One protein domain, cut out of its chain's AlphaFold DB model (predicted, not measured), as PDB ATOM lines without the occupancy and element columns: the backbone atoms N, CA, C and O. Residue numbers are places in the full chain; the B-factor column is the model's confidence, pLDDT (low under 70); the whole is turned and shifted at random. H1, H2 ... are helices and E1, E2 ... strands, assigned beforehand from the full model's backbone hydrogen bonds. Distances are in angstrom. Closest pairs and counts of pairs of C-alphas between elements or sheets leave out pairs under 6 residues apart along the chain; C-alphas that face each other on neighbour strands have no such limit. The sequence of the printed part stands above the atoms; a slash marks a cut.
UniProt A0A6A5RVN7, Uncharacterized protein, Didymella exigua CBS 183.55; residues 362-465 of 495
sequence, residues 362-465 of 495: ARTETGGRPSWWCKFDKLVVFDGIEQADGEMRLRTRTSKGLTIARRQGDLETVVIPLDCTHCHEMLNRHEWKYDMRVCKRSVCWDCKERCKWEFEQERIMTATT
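This is residues 362 to 465 of the 495 residues of an uncharacterized protein of Didymella exigua CBS 183.55 (UniProt A0A6A5RVN7). A small closed barrel of six strands forms the core, with two long strand pairs running away from it in opposite directions: E3 with E4 towards the turn at Asp 389, and E5 with E6 towards H2. The long helix H3 crosses the outside of the barrel over E3, and residues 459 to 465 at its far end stick out. The printed part has 104 residues with three named helices and six named strands, in the order E1 E2 E3 E4 H1 E5 H2 E6 H3. The ring runs E1 E2 E3 E4 E6 E5 and back to E1, antiparallel throughout, and the class is mixed, helices and strands. The whole is only just compact, close to loose, with a radius of gyration of the C-alphas of 15.1 A, and flat, spanning 49 by 44 by 23 A.

E1 is residues 362 to 364, beginning at C-alpha 362 (-38.473, 43.953, 36.753), and E2 is residues 370 to 374. E3, residues 378 to 388, is 27.6 A long and bends by 53 degrees at residue 383. E4 is residues 391 to 398, 21.6 A, and H1 residues 402 to 405. E5, residues 410 to 417, is 21.9 A long. H2 is residues 421 to 427. E6, residues 431 to 440, is 25.8 A long and bends by 62 degrees at residue 437. H3, residues 445 to 464, is 28.7 A long and ends at C-alpha 464 (-21.486, 56.048, 44.468).

E1, E2, E3 and E4 form a meander, each strand the antiparallel neighbour of the one before. N 362 and O 371 are 2.9 A apart in the hairpin E1 and E2, N 374 and O 378 2.7 A in the hairpin E2 and E3, and N 386 and O 393 2.8 A in the hairpin E3 and E4. E6 pairs with E4 through N 398 and O 439, 2.8 A, and with E5 through N 414 and O 434, 2.8 A. N 415 and O 363, 2.7 A, join E5 to E1 and close the barrel. H3 is on the barrel, outside it, at a height over the sheet of 9.4 A, across the strands at 63 degrees to E3 on the local plane. The closest C-alphas of E3 and H3 are those of Phe 382 and Cys 451, 6.5 A. H1 and H2 are only just not on the barrel, each with 4 pairs of C-alphas within 10 A. Every O i to N i+4 pair is within hydrogen-bond range in H2 and H3; H1 is too short for one.

The two C-alphas farthest apart, those of Asp 389 and Glu 425, are 50.0 A apart. The printed part has no cut, and its links are tight. Mean pLDDT of the printed part is 93.1; residue 405 alone is under 70.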
ATOM      1  N   ALA A 362     -37.203  43.312  36.495       95.38
ATOM      2  CA  ALA A 362     -38.473  43.953  36.753       95.38
ATOM      3  C   ALA A 362     -38.467  44.545  38.161       95.38
ATOM      4  O   ALA A 362     -37.620  44.204  38.993       95.38
ATOM      5  N   ARG A 363     -39.412  45.433  38.444       96.69
ATOM      6  CA  ARG A 363     -39.584  46.050  39.759       96.69
ATOM      7  C   ARG A 363     -41.019  45.909  40.223       96.69
ATOM      8  O   ARG A 363     -41.927  45.891  39.406       96.69
ATOM      9  N   THR A 364     -41.244  45.802  41.522       97.50
ATOM     10  CA  THR A 364     -42.611  45.858  42.046       97.50
ATOM     11  C   THR A 364     -43.130  47.290  42.045       97.50
ATOM     12  O   THR A 364     -42.370  48.227  42.281       97.50
ATOM     13  N   GLU A 365     -44.426  47.470  41.801       96.38
ATOM     14  CA  GLU A 365     -45.060  48.793  41.778       96.38
ATOM     15  C   GLU A 365     -45.084  49.442  43.172       96.38
ATOM     16  O   GLU A 365     -44.793  50.623  43.321       96.38
ATOM     17  N   THR A 366     -45.364  48.656  44.214       93.00
ATOM     18  CA  THR A 366     -45.583  49.151  45.587       93.00
ATOM     19  C   THR A 366     -44.310  49.587  46.311       93.00
ATOM     20  O   THR A 366     -44.385  50.327  47.288       93.00
ATOM     21  N   GLY A 367     -43.137  49.130  45.873       92.06
ATOM     22  CA  GLY A 367     -41.884  49.398  46.583       92.06
ATOM     23  C   GLY A 367     -40.643  49.425  45.708       92.06
ATOM     24  O   GLY A 367     -39.538  49.409  46.245       92.06
ATOM     25  N   GLY A 368     -40.799  49.394  44.382       95.50
ATOM     26  CA  GLY A 368     -39.678  49.372  43.446       95.50
ATOM     27  C   GLY A 368     -38.750  48.169  43.630       95.50
ATOM     28  O   GLY A 368     -37.594  48.230  43.215       95.50
ATOM     29  N   ARG A 369     -39.218  47.092  44.280       96.31
ATOM     30  CA  ARG A 369     -38.360  45.977  44.698       96.31
ATOM     31  C   ARG A 369     -37.925  45.164  43.485       96.31
ATOM     32  O   ARG A 369     -38.777  44.853  42.651       96.31
ATOM     33  N   PRO A 370     -36.643  44.787  43.368       96.62
ATOM     34  CA  PRO A 370     -36.178  44.038  42.214       96.62
ATOM     35  C   PRO A 370     -36.841  42.660  42.170       96.62
ATOM     36  O   PRO A 370     -37.010  41.969  43.179       96.62
ATOM     37  N   SER A 371     -37.234  42.270  40.966       97.00
ATOM     38  CA  SER A 371     -37.914  41.014  40.693       97.00
ATOM     39  C   SER A 371     -37.470  40.426  39.359       97.00
ATOM     40  O   SER A 371     -37.045  41.139  38.447       97.00
ATOM     41  N   TRP A 372     -37.499  39.100  39.268       96.06
ATOM     42  CA  TRP A 372     -37.062  38.368  38.081       96.06
ATOM     43  C   TRP A 372     -37.724  36.998  37.982       96.06
ATOM     44  O   TRP A 372     -38.248  36.451  38.961       96.06
ATOM     45  N   TRP A 373     -37.650  36.407  36.790       94.75
ATOM     46  CA  TRP A 373     -38.162  35.067  36.547       94.75
ATOM     47  C   TRP A 373     -37.084  34.006  36.762       94.75
ATOM     48  O   TRP A 373     -35.960  34.105  36.278       94.75
ATOM     49  N   CYS A 374     -37.437  32.954  37.493       94.69
ATOM     50  CA  CYS A 374     -36.622  31.781  37.751       94.69
ATOM     51  C   CYS A 374     -37.328  30.525  37.237       94.69
ATOM     52  O   CYS A 374     -38.526  30.323  37.444       94.69
ATOM     53  N   LYS A 375     -36.564  29.603  36.644       93.06
ATOM     54  CA  LYS A 375     -37.078  28.303  36.191       93.06
ATOM     55  C   LYS A 375     -37.784  27.520  37.308       93.06
ATOM     56  O   LYS A 375     -38.824  26.906  37.061       93.06
ATOM     57  N   PHE A 376     -37.229  27.548  38.521       93.38
ATOM     58  CA  PHE A 376     -37.720  26.778  39.668       93.38
ATOM     59  C   PHE A 376     -38.742  27.540  40.509       93.38
ATOM     60  O   PHE A 376     -39.746  26.959  40.924       93.38
ATOM     61  N   ASP A 377     -38.493  28.826  40.756       93.81
ATOM     62  CA  ASP A 377     -39.310  29.637  41.664       93.81
ATOM     63  C   ASP A 377     -40.332  30.528  40.941       93.81
ATOM     64  O   ASP A 377     -41.104  31.227  41.586       93.81
ATOM     65  N   LYS A 378     -40.412  30.434  39.608       94.31
ATOM     66  CA  LYS A 378     -41.311  31.218  38.751       94.31
ATOM     67  C   LYS A 378     -41.012  32.706  38.846       94.31
ATOM     68  O   LYS A 378     -40.096  33.126  38.164       94.31
ATOM     69  N   LEU A 379     -41.717  33.480  39.662       95.88
ATOM     70  CA  LEU A 379     -41.365  34.873  39.951       95.88
ATOM     71  C   LEU A 379     -40.697  34.938  41.322       95.88
ATOM     72  O   LEU A 379     -41.198  34.342  42.279       95.88
ATOM     73  N   VAL A 380     -39.592  35.670  41.405       97.12
ATOM     74  CA  VAL A 380     -38.908  36.015  42.650       97.12
ATOM     75  C   VAL A 380     -38.966  37.524  42.820       97.12
ATOM     76  O   VAL A 380     -38.621  38.254  41.898       97.12
ATOM     77  N   VAL A 381     -39.397  37.966  43.995       97.69
ATOM     78  CA  VAL A 381     -39.377  39.355  44.452       97.69
ATOM     79  C   VAL A 381     -38.428  39.424  45.641       97.69
ATOM     80  O   VAL A 381     -38.565  38.650  46.597       97.69
ATOM     81  N   PHE A 382     -37.450  40.320  45.573       97.81
ATOM     82  CA  PHE A 382     -36.466  40.519  46.628       97.81
ATOM     83  C   PHE A 382     -36.847  41.726  47.487       97.81
ATOM     84  O   PHE A 382     -36.756  42.869  47.052       97.81
ATOM     85  N   ASP A 383     -37.273  41.464  48.723       97.19
ATOM     86  CA  ASP A 383     -37.741  42.500  49.651       97.19
ATOM     87  C   ASP A 383     -36.595  43.121  50.476       97.19
ATOM     88  O   ASP A 383     -36.832  44.058  51.239       97.19
ATOM     89  N   GLY A 384     -35.369  42.604  50.342       96.19
ATOM     90  CA  GLY A 384     -34.164  43.091  51.017       96.19
ATOM     91  C   GLY A 384     -33.467  42.039  51.882       96.19
ATOM     92  O   GLY A 384     -33.841  40.861  51.913       96.19
ATOM     93  N   ILE A 385     -32.430  42.470  52.600       96.12
ATOM     94  CA  ILE A 385     -31.713  41.650  53.585       96.12
ATOM     95  C   ILE A 385     -32.043  42.168  54.979       96.12
ATOM     96  O   ILE A 385     -31.950  43.361  55.247       96.12
ATOM     97  N   GLU A 386     -32.431  41.263  55.867       95.75
ATOM     98  CA  GLU A 386     -32.566  41.532  57.291       95.75
ATOM     99  C   GLU A 386     -31.325  41.007  58.008       95.75
ATOM    100  O   GLU A 386     -31.000  39.824  57.906       95.75
ATOM    101  N   GLN A 387     -30.630  41.885  58.725       95.12
ATOM    102  CA  GLN A 387     -29.518  41.507  59.586       95.12
ATOM    103  C   GLN A 387     -30.057  41.353  61.010       95.12
ATOM    104  O   GLN A 387     -30.252  42.340  61.713       95.12
ATOM    105  N   ALA A 388     -30.349  40.115  61.404       93.44
ATOM    106  CA  ALA A 388     -30.787  39.773  62.755       93.44
ATOM    107  C   ALA A 388     -29.718  38.879  63.390       93.44
ATOM    108  O   ALA A 388     -29.266  37.925  62.761       93.44
ATOM    109  N   ASP A 389     -29.276  39.212  64.603       92.81
ATOM    110  CA  ASP A 389     -28.300  38.425  65.378       92.81
ATOM    111  C   ASP A 389     -26.946  38.194  64.674       92.81
ATOM    112  O   ASP A 389     -26.261  37.201  64.904       92.81
ATOM    113  N   GLY A 390     -26.558  39.104  63.771       92.50
ATOM    114  CA  GLY A 390     -25.350  38.968  62.947       92.50
ATOM    115  C   GLY A 390     -25.498  38.011  61.756       92.50
ATOM    116  O   GLY A 390     -24.616  37.975  60.900       92.50
ATOM    117  N   GLU A 391     -26.622  37.299  61.632       93.50
ATOM    118  CA  GLU A 391     -26.937  36.468  60.472       93.50
ATOM    119  C   GLU A 391     -27.674  37.299  59.404       93.50
ATOM    120  O   GLU A 391     -28.705  37.926  59.657       93.50
ATOM    121  N   MET A 392     -27.156  37.298  58.173       92.88
ATOM    122  CA  MET A 392     -27.830  37.929  57.035       92.88
ATOM    123  C   MET A 392     -28.938  37.017  56.500       92.88
ATOM    124  O   MET A 392     -28.670  35.999  55.855       92.88
ATOM    125  N   ARG A 393     -30.200  37.399  56.714       95.69
ATOM    126  CA  ARG A 393     -31.372  36.678  56.204       95.69
ATOM    127  C   ARG A 393     -31.987  37.395  55.009       95.69
ATOM    128  O   ARG A 393     -32.469  38.519  55.099       95.69
ATOM    129  N   LEU A 394     -32.014  36.705  53.871       96.69
ATOM    130  CA  LEU A 394     -32.638  37.200  52.643       96.69
ATOM    131  C   LEU A 394     -34.167  37.141  52.763       96.69
ATOM    132  O   LEU A 394     -34.741  36.052  52.877       96.69
ATOM    133  N   ARG A 395     -34.838  38.291  52.679       97.25
ATOM    134  CA  ARG A 395     -36.299  38.372  52.611       97.25
ATOM    135  C   ARG A 395     -36.734  38.307  51.151       97.25
ATOM    136  O   ARG A 395     -36.434  39.184  50.347       97.25
ATOM    137  N   THR A 396     -37.419  37.223  50.800       97.56
ATOM    138  CA  THR A 396     -37.883  36.973  49.431       97.56
ATOM    139  C   THR A 396     -39.335  36.513  49.418       97.56
ATOM    140  O   THR A 396     -39.794  35.774  50.299       97.56
ATOM    141  N   ARG A 397     -40.058  36.935  48.381       96.56
ATOM    142  CA  ARG A 397     -41.393  36.450  48.031       96.56
ATOM    143  C   ARG A 397     -41.330  35.754  46.676       96.56
ATOM    144  O   ARG A 397     -40.605  36.168  45.779       96.56
ATOM    145  N   THR A 398     -42.074  34.667  46.518       96.50
ATOM    146  CA  THR A 398     -42.104  33.895  45.271       96.50
ATOM    147  C   THR A 398     -43.505  33.398  44.941       96.50
ATOM    148  O   THR A 398     -44.308  33.108  45.835       96.50
ATOM    149  N   SER A 399     -43.798  33.272  43.644       94.94
ATOM    150  CA  SER A 399     -45.043  32.680  43.141       94.94
ATOM    151  C   SER A 399     -45.025  31.142  43.088       94.94
ATOM    152  O   SER A 399     -46.010  30.498  42.707       94.94
ATOM    153  N   LYS A 400     -43.925  30.511  43.520       93.62
ATOM    154  CA  LYS A 400     -43.751  29.057  43.534       93.62
ATOM    155  C   LYS A 400     -44.857  28.323  44.284       93.62
ATOM    156  O   LYS A 400     -45.056  28.473  45.493       93.62
ATOM    157  N   GLY A 401     -45.508  27.412  43.563       85.44
ATOM    158  CA  GLY A 401     -46.467  26.464  44.126       85.44
ATOM    159  C   GLY A 401     -47.757  27.103  44.639       85.44
ATOM    160  O   GLY A 401     -48.498  26.438  45.359       85.44
ATOM    161  N   LEU A 402     -48.040  28.365  44.297       84.69
ATOM    162  CA  LEU A 402     -49.297  29.018  44.666       84.69
ATOM    163  C   LEU A 402     -50.483  28.471  43.875       84.69
ATOM    164  O   LEU A 402     -51.528  28.202  44.465       84.69
ATOM    165  N   THR A 403     -50.289  28.208  42.582       75.81
ATOM    166  CA  THR A 403     -51.310  27.587  41.721       75.81
ATOM    167  C   THR A 403     -51.739  26.216  42.242       75.81
ATOM    168  O   THR A 403     -52.920  25.890  42.232       75.81
ATOM    169  N   ILE A 404     -50.789  25.435  42.763       77.31
ATOM    170  CA  ILE A 404     -51.035  24.079  43.271       77.31
ATOM    171  C   ILE A 404     -51.638  24.116  44.680       77.31
ATOM    172  O   ILE A 404     -52.537  23.344  44.993       77.31
ATOM    173  N   ALA A 405     -51.153  25.009  45.545       69.56
ATOM    174  CA  ALA A 405     -51.504  24.984  46.962       69.56
ATOM    175  C   ALA A 405     -52.777  25.773  47.323       69.56
ATOM    176  O   ALA A 405     -53.147  25.765  48.495       69.56
ATOM    177  N   ARG A 406     -53.413  26.476  46.366       76.69
ATOM    178  CA  ARG A 406     -54.577  27.367  46.592       76.69
ATOM    179  C   ARG A 406     -54.398  28.324  47.782       76.69
ATOM    180  O   ARG A 406     -55.359  28.691  48.453       76.69
ATOM    181  N   ARG A 407     -53.155  28.701  48.082       78.50
ATOM    182  CA  ARG A 407     -52.842  29.593  49.203       78.50
ATOM    183  C   ARG A 407     -53.120  31.029  48.787       78.50
ATOM    184  O   ARG A 407     -52.864  31.397  47.640       78.50
ATOM    185  N   GLN A 408     -53.596  31.838  49.728       84.56
ATOM    186  CA  GLN A 408     -53.645  33.282  49.547       84.56
ATOM    187  C   GLN A 408     -52.205  33.803  49.556       84.56
ATOM    188  O   GLN A 408     -51.546  33.815  50.590       84.56
ATOM    189  N   GLY A 409     -51.682  34.095  48.367       91.69
ATOM    190  CA  GLY A 409     -50.521  34.963  48.207       91.69
ATOM    191  C   GLY A 409     -50.973  36.413  48.082       91.69
ATOM    192  O   GLY A 409     -52.108  36.661  47.654       91.69
ATOM    193  N   ASP A 410     -50.070  37.323  48.421       94.12
ATOM    194  CA  ASP A 410     -50.241  38.759  48.247       94.12
ATOM    195  C   ASP A 410     -50.242  39.062  46.746       94.12
ATOM    196  O   ASP A 410     -49.421  38.514  46.004       94.12
ATOM    197  N   LEU A 411     -51.204  39.862  46.286       95.31
ATOM    198  CA  LEU A 411     -51.236  40.326  44.904       95.31
ATOM    199  C   LEU A 411     -50.175  41.419  44.754       95.31
ATOM    200  O   LEU A 411     -50.253  42.437  45.434       95.31
ATOM    201  N   GLU A 412     -49.200  41.192  43.884       96.19
ATOM    202  CA  GLU A 412     -48.131  42.138  43.584       96.19
ATOM    203  C   GLU A 412     -48.162  42.470  42.093       96.19
ATOM    204  O   GLU A 412     -48.203  41.569  41.250       96.19
ATOM    205  N   THR A 413     -48.092  43.755  41.768       97.75
ATOM    206  CA  THR A 413     -47.958  44.230  40.391       97.75
ATOM    207  C   THR A 413     -46.480  44.404  40.069       97.75
ATOM    208  O   THR A 413     -45.764  45.178  40.709       97.75
ATOM    209  N   VAL A 414     -45.999  43.632  39.098       97.38
ATOM    210  CA  VAL A 414     -44.625  43.674  38.597       97.38
ATOM    211  C   VAL A 414     -44.584  44.552  37.356       97.38
ATOM    212  O   VAL A 414     -45.316  44.313  36.402       97.38
ATOM    213  N   VAL A 415     -43.707  45.545  37.366       97.44
ATOM    214  CA  VAL A 415     -43.479  46.507  36.295       97.44
ATOM    215  C   VAL A 415     -42.148  46.187  35.623       97.44
ATOM    216  O   VAL A 415     -41.100  46.135  36.269       97.44
ATOM    217  N   ILE A 416     -42.186  45.956  34.316       95.81
ATOM    218  CA  ILE A 416     -41.002  45.778  33.480       95.81
ATOM    219  C   ILE A 416     -40.796  47.085  32.705       95.81
ATOM    220  O   ILE A 416     -41.637  47.398  31.857       95.81
ATOM    221  N   PRO A 417     -39.731  47.857  32.985       93.50
ATOM    222  CA  PRO A 417     -39.404  49.028  32.178       93.50
ATOM    223  C   PRO A 417     -38.955  48.589  30.779       93.50
ATOM    224  O   PRO A 417     -38.232  47.600  30.635       93.50
ATOM    225  N   LEU A 418     -39.416  49.295  29.746       93.25
ATOM    226  CA  LEU A 418     -39.158  48.970  28.342       93.25
ATOM    227  C   LEU A 418     -38.148  49.922  27.688       93.25
ATOM    228  O   LEU A 418     -38.346  50.299  26.548       93.25
ATOM    229  N   ASP A 419     -37.035  50.248  28.343       90.38
ATOM    230  CA  ASP A 419     -36.074  51.305  27.950       90.38
ATOM    231  C   ASP A 419     -35.554  51.293  26.488       90.38
ATOM    232  O   ASP A 419     -34.958  52.264  26.023       90.38
ATOM    233  N   CYS A 420     -35.759  50.208  25.742       90.50
ATOM    234  CA  CYS A 420     -35.407  50.110  24.332       90.50
ATOM    235  C   CYS A 420     -36.433  50.805  23.422       90.50
ATOM    236  O   CYS A 420     -37.618  50.469  23.442       90.50
ATOM    237  N   THR A 421     -35.956  51.668  22.519       91.38
ATOM    238  CA  THR A 421     -36.781  52.335  21.494       91.38
ATOM    239  C   THR A 421     -37.581  51.345  20.646       91.38
ATOM    240  O   THR A 421     -38.775  51.536  20.463       91.38
ATOM    241  N   HIS A 422     -36.980  50.222  20.241       89.25
ATOM    242  CA  HIS A 422     -37.680  49.160  19.507       89.25
ATOM    243  C   HIS A 422     -38.846  48.560  20.310       89.25
ATOM    244  O   HIS A 422     -39.923  48.329  19.768       89.25
ATOM    245  N   CYS A 423     -38.659  48.318  21.612       89.88
ATOM    246  CA  CYS A 423     -39.734  47.794  22.459       89.88
ATOM    247  C   CYS A 423     -40.843  48.834  22.657       89.88
ATOM    248  O   CYS A 423     -42.018  48.472  22.622       89.88
ATOM    249  N   HIS A 424     -40.475  50.108  22.823       93.50
ATOM    250  CA  HIS A 424     -41.424  51.215  22.899       93.50
ATOM    251  C   HIS A 424     -42.259  51.348  21.625       93.50
ATOM    252  O   HIS A 424     -43.475  51.441  21.728       93.50
ATOM    253  N   GLU A 425     -41.638  51.316  20.445       93.06
ATOM    254  CA  GLU A 425     -42.319  51.449  19.150       93.06
ATOM    255  C   GLU A 425     -43.242  50.261  18.867       93.06
ATOM    256  O   GLU A 425     -44.398  50.437  18.487       93.06
ATOM    257  N   MET A 426     -42.766  49.036  19.107       92.06
ATOM    258  CA  MET A 426     -43.548  47.829  18.827       92.06
ATOM    259  C   MET A 426     -44.742  47.654  19.767       92.06
ATOM    260  O   MET A 426     -45.764  47.096  19.368       92.06
ATOM    261  N   LEU A 427     -44.620  48.083  21.027       92.19
ATOM    262  CA  LEU A 427     -45.665  47.901  22.039       92.19
ATOM    263  C   LEU A 427     -46.466  49.176  22.323       92.19
ATOM    264  O   LEU A 427     -47.488  49.089  23.006       92.19
ATOM    265  N   ASN A 428     -46.024  50.336  21.824       95.00
ATOM    266  CA  ASN A 428     -46.557  51.668  22.131       95.00
ATOM    267  C   ASN A 428     -46.732  51.911  23.641       95.00
ATOM    268  O   ASN A 428     -47.730  52.478  24.092       95.00
ATOM    269  N   ARG A 429     -45.786  51.412  24.447       96.06
ATOM    270  CA  ARG A 429     -45.808  51.474  25.917       96.06
ATOM    271  C   ARG A 429     -44.394  51.603  26.460       96.06
ATOM    272  O   ARG A 429     -43.487  50.964  25.942       96.06
ATOM    273  N   HIS A 430     -44.241  52.360  27.545       94.56
ATOM    274  CA  HIS A 430     -42.965  52.514  28.259       94.56
ATOM    275  C   HIS A 430     -42.748  51.489  29.371       94.56
ATOM    276  O   HIS A 430     -41.630  51.242  29.815       94.56
ATOM    277  N   GLU A 431     -43.831  50.868  29.820       95.75
ATOM    278  CA  GLU A 431     -43.810  49.897  30.898       95.75
ATOM    279  C   GLU A 431     -44.796  48.766  30.619       95.75
ATOM    280  O   GLU A 431     -45.877  48.963  30.054       95.75
ATOM    281  N   TRP A 432     -44.424  47.561  31.042       94.94
ATOM    282  CA  TRP A 432     -45.307  46.404  31.032       94.94
ATOM    283  C   TRP A 432     -45.624  45.992  32.466       94.94
ATOM    284  O   TRP A 432     -44.748  45.535  33.198       94.94
ATOM    285  N   LYS A 433     -46.893  46.137  32.861       96.62
ATOM    286  CA  LYS A 433     -47.400  45.702  34.166       96.62
ATOM    287  C   LYS A 433     -47.965  44.283  34.112       96.62
ATOM    288  O   LYS A 433     -48.671  43.922  33.170       96.62
ATOM    289  N   TYR A 434     -47.668  43.486  35.132       95.44
ATOM    290  CA  TYR A 434     -48.155  42.123  35.290       95.44
ATOM    291  C   TYR A 434     -48.526  41.848  36.750       95.44
ATOM    292  O   TYR A 434     -47.663  41.871  37.627       95.44
ATOM    293  N   ASP A 435     -49.791  41.518  37.002       96.00
ATOM    294  CA  ASP A 435     -50.259  41.161  38.340       96.00
ATOM    295  C   ASP A 435     -49.978  39.686  38.636       96.00
ATOM    296  O   ASP A 435     -50.441  38.780  37.937       96.00
ATOM    297  N   MET A 436     -49.239  39.418  39.712       94.12
ATOM    298  CA  MET A 436     -48.944  38.063  40.156       94.12
ATOM    299  C   MET A 436     -49.140  37.917  41.658       94.12
ATOM    300  O   MET A 436     -48.801  38.787  42.447       94.12
ATOM    301  N   ARG A 437     -49.630  36.752  42.083       94.88
ATOM    302  CA  ARG A 437     -49.632  36.403  43.505       94.88
ATOM    303  C   ARG A 437     -48.256  35.905  43.923       94.88
ATOM    304  O   ARG A 437     -47.687  35.037  43.258       94.88
ATOM    305  N   VAL A 438     -47.761  36.392  45.053       96.12
ATOM    306  CA  VAL A 438     -46.481  35.990  45.647       96.12
ATOM    307  C   VAL A 438     -46.651  35.658  47.129       96.12
ATOM    308  O   VAL A 438     -47.603  36.073  47.780       96.12
ATOM    309  N   CYS A 439     -45.759  34.842  47.685       96.06
ATOM    310  CA  CYS A 439     -45.767  34.516  49.111       96.06
ATOM    311  C   CYS A 439     -44.346  34.398  49.656       96.06
ATOM    312  O   CYS A 439     -43.431  34.013  48.927       96.06
ATOM    313  N   LYS A 440     -44.160  34.687  50.947       95.69
ATOM    314  CA  LYS A 440     -42.864  34.548  51.627       95.69
ATOM    315  C   LYS A 440     -42.419  33.084  51.617       95.69
ATOM    316  O   LYS A 440     -43.077  32.239  52.227       95.69
ATOM    317  N   ARG A 441     -41.321  32.770  50.923       94.25
ATOM    318  CA  ARG A 441     -40.687  31.438  50.914       94.25
ATOM    319  C   ARG A 441     -39.215  31.546  50.551       94.25
ATOM    320  O   ARG A 441     -38.792  32.499  49.918       94.25
ATOM    321  N   SER A 442     -38.464  30.496  50.870       94.69
ATOM    322  CA  SER A 442     -37.103  30.317  50.376       94.69
ATOM    323  C   SER A 442     -37.066  30.085  48.863       94.69
ATOM    324  O   SER A 442     -37.865  29.304  48.333       94.69
ATOM    325  N   VAL A 443     -36.061  30.662  48.216       96.81
ATOM    326  CA  VAL A 443     -35.761  30.490  46.789       96.81
ATOM    327  C   VAL A 443     -34.619  29.489  46.558       96.81
ATOM    328  O   VAL A 443     -33.956  29.048  47.504       96.81
ATOM    329  N   CYS A 444     -34.409  29.087  45.304       95.75
ATOM    330  CA  CYS A 444     -33.318  28.216  44.884       95.75
ATOM    331  C   CYS A 444     -31.948  28.869  45.123       95.75
ATOM    332  O   CYS A 444     -31.845  30.073  45.349       95.75
ATOM    333  N   TRP A 445     -30.887  28.062  45.056       95.44
ATOM    334  CA  TRP A 445     -29.520  28.528  45.294       95.44
ATOM    335  C   TRP A 445     -29.127  29.689  44.363       95.44
ATOM    336  O   TRP A 445     -28.707  30.728  44.859       95.44
ATOM    337  N   ASP A 446     -29.399  29.583  43.056       94.81
ATOM    338  CA  ASP A 446     -29.077  30.648  42.087       94.81
ATOM    339  C   ASP A 446     -29.793  31.968  42.411       94.81
ATOM    340  O   ASP A 446     -29.229  33.050  42.277       94.81
ATOM    341  N   CYS A 447     -31.046  31.893  42.876       96.06
ATOM    342  CA  CYS A 447     -31.797  33.085  43.265       96.06
ATOM    343  C   CYS A 447     -31.296  33.673  44.581       96.06
ATOM    344  O   CYS A 447     -31.337  34.890  44.729       96.06
ATOM    345  N   LYS A 448     -30.808  32.854  45.521       96.50
ATOM    346  CA  LYS A 448     -30.172  33.358  46.746       96.50
ATOM    347  C   LYS A 448     -28.899  34.132  46.419       96.50
ATOM    348  O   LYS A 448     -28.728  35.233  46.935       96.50
ATOM    349  N   GLU A 449     -28.053  33.592  45.545       96.06
ATOM    350  CA  GLU A 449     -26.837  34.283  45.102       96.06
ATOM    351  C   GLU A 449     -27.169  35.560  44.329       96.06
ATOM    352  O   GLU A 449     -26.593  36.610  44.605       96.06
ATOM    353  N   ARG A 450     -28.195  35.531  43.470       95.62
ATOM    354  CA  ARG A 450     -28.680  36.755  42.830       95.62
ATOM    355  C   ARG A 450     -29.201  37.788  43.827       95.62
ATOM    356  O   ARG A 450     -28.894  38.954  43.656       95.62
ATOM    357  N   CYS A 451     -29.941  37.403  44.869       96.50
ATOM    358  CA  CYS A 451     -30.404  38.355  45.891       96.50
ATOM    359  C   CYS A 451     -29.229  39.062  46.579       96.50
ATOM    360  O   CYS A 451     -29.276  40.272  46.777       96.50
ATOM    361  N   LYS A 452     -28.165  38.319  46.920       96.19
ATOM    362  CA  LYS A 452     -26.937  38.908  47.477       96.19
ATOM    363  C   LYS A 452     -26.284  39.864  46.483       96.19
ATOM    364  O   LYS A 452     -25.866  40.947  46.865       96.19
ATOM    365  N   TRP A 453     -26.222  39.465  45.215       95.38
ATOM    366  CA  TRP A 453     -25.663  40.288  44.151       95.38
ATOM    367  C   TRP A 453     -26.464  41.581  43.933       95.38
ATOM    368  O   TRP A 453     -25.866  42.649  43.898       95.38
ATOM    369  N   GLU A 454     -27.798  41.520  43.856       95.44
ATOM    370  CA  GLU A 454     -28.668  42.703  43.719       95.44
ATOM    371  C   GLU A 454     -28.529  43.637  44.933       95.44
ATOM    372  O   GLU A 454     -28.444  44.849  44.764       95.44
ATOM    373  N   PHE A 455     -28.433  43.086  46.150       95.62
ATOM    374  CA  PHE A 455     -28.165  43.876  47.355       95.62
ATOM    375  C   PHE A 455     -26.808  44.583  47.299       95.62
ATOM    376  O   PHE A 455     -26.704  45.756  47.645       95.62
ATOM    377  N   GLU A 456     -25.766  43.891  46.837       94.94
ATOM    378  CA  GLU A 456     -24.443  44.488  46.668       94.94
ATOM    379  C   GLU A 456     -24.465  45.598  45.605       94.94
ATOM    380  O   GLU A 456     -23.869  46.653  45.805       94.94
ATOM    381  N   GLN A 457     -25.203  45.413  44.506       93.25
ATOM    382  CA  GLN A 457     -25.393  46.458  43.495       93.25
ATOM    383  C   GLN A 457     -26.126  47.678  44.055       93.25
ATOM    384  O   GLN A 457     -25.691  48.804  43.825       93.25
ATOM    385  N   GLU A 458     -27.200  47.472  44.818       91.44
ATOM    386  CA  GLU A 458     -27.932  48.554  45.484       91.44
ATOM    387  C   GLU A 458     -27.023  49.308  46.466       91.44
ATOM    388  O   GLU A 458     -27.011  50.540  46.490       91.44
ATOM    389  N   ARG A 459     -26.183  48.579  47.212       92.94
ATOM    390  CA  ARG A 459     -25.182  49.152  48.117       92.94
ATOM    391  C   ARG A 459     -24.151  49.999  47.372       92.94
ATOM    392  O   ARG A 459     -23.861  51.108  47.813       92.94
ATOM    393  N   ILE A 460     -23.630  49.512  46.245       91.88
ATOM    394  CA  ILE A 460     -22.673  50.251  45.411       91.88
ATOM    395  C   ILE A 460     -23.331  51.512  44.845       91.88
ATOM    396  O   ILE A 460     -22.792  52.595  45.028       91.88
ATOM    397  N   MET A 461     -24.520  51.414  44.242       88.12
ATOM    398  CA  MET A 461     -25.236  52.574  43.685       88.12
ATOM    399  C   MET A 461     -25.536  53.641  44.748       88.12
ATOM    400  O   MET A 461     -25.386  54.840  44.500       88.12
ATOM    401  N   THR A 462     -25.899  53.208  45.956       87.19
ATOM    402  CA  THR A 462     -26.139  54.104  47.097       87.19
ATOM    403  C   THR A 462     -24.842  54.723  47.631       87.19
ATOM    404  O   THR A 462     -24.855  55.841  48.128       87.19
ATOM    405  N   ALA A 463     -23.703  54.032  47.523       88.00
ATOM    406  CA  ALA A 463     -22.404  54.569  47.926       88.00
ATOM    407  C   ALA A 463     -21.784  55.506  46.873       88.00
ATOM    408  O   ALA A 463     -21.063  56.436  47.229       88.00
ATOM    409  N   THR A 464     -22.036  55.259  45.582       83.62
ATOM    410  CA  THR A 464     -21.486  56.048  44.468       83.62
ATOM    411  C   THR A 464     -22.249  57.339  44.222       83.62
ATOM    412  O   THR A 464     -21.672  58.245  43.637       83.62
ATOM    413  N   THR A 465     -23.500  57.467  44.675       71.50
ATOM    414  CA  THR A 465     -24.134  58.787  44.779       71.50
ATOM    415  C   THR A 465     -23.346  59.565  45.829       71.50
ATOM    416  O   THR A 465     -23.452  59.275  47.023       71.50
TER     417      THR A 465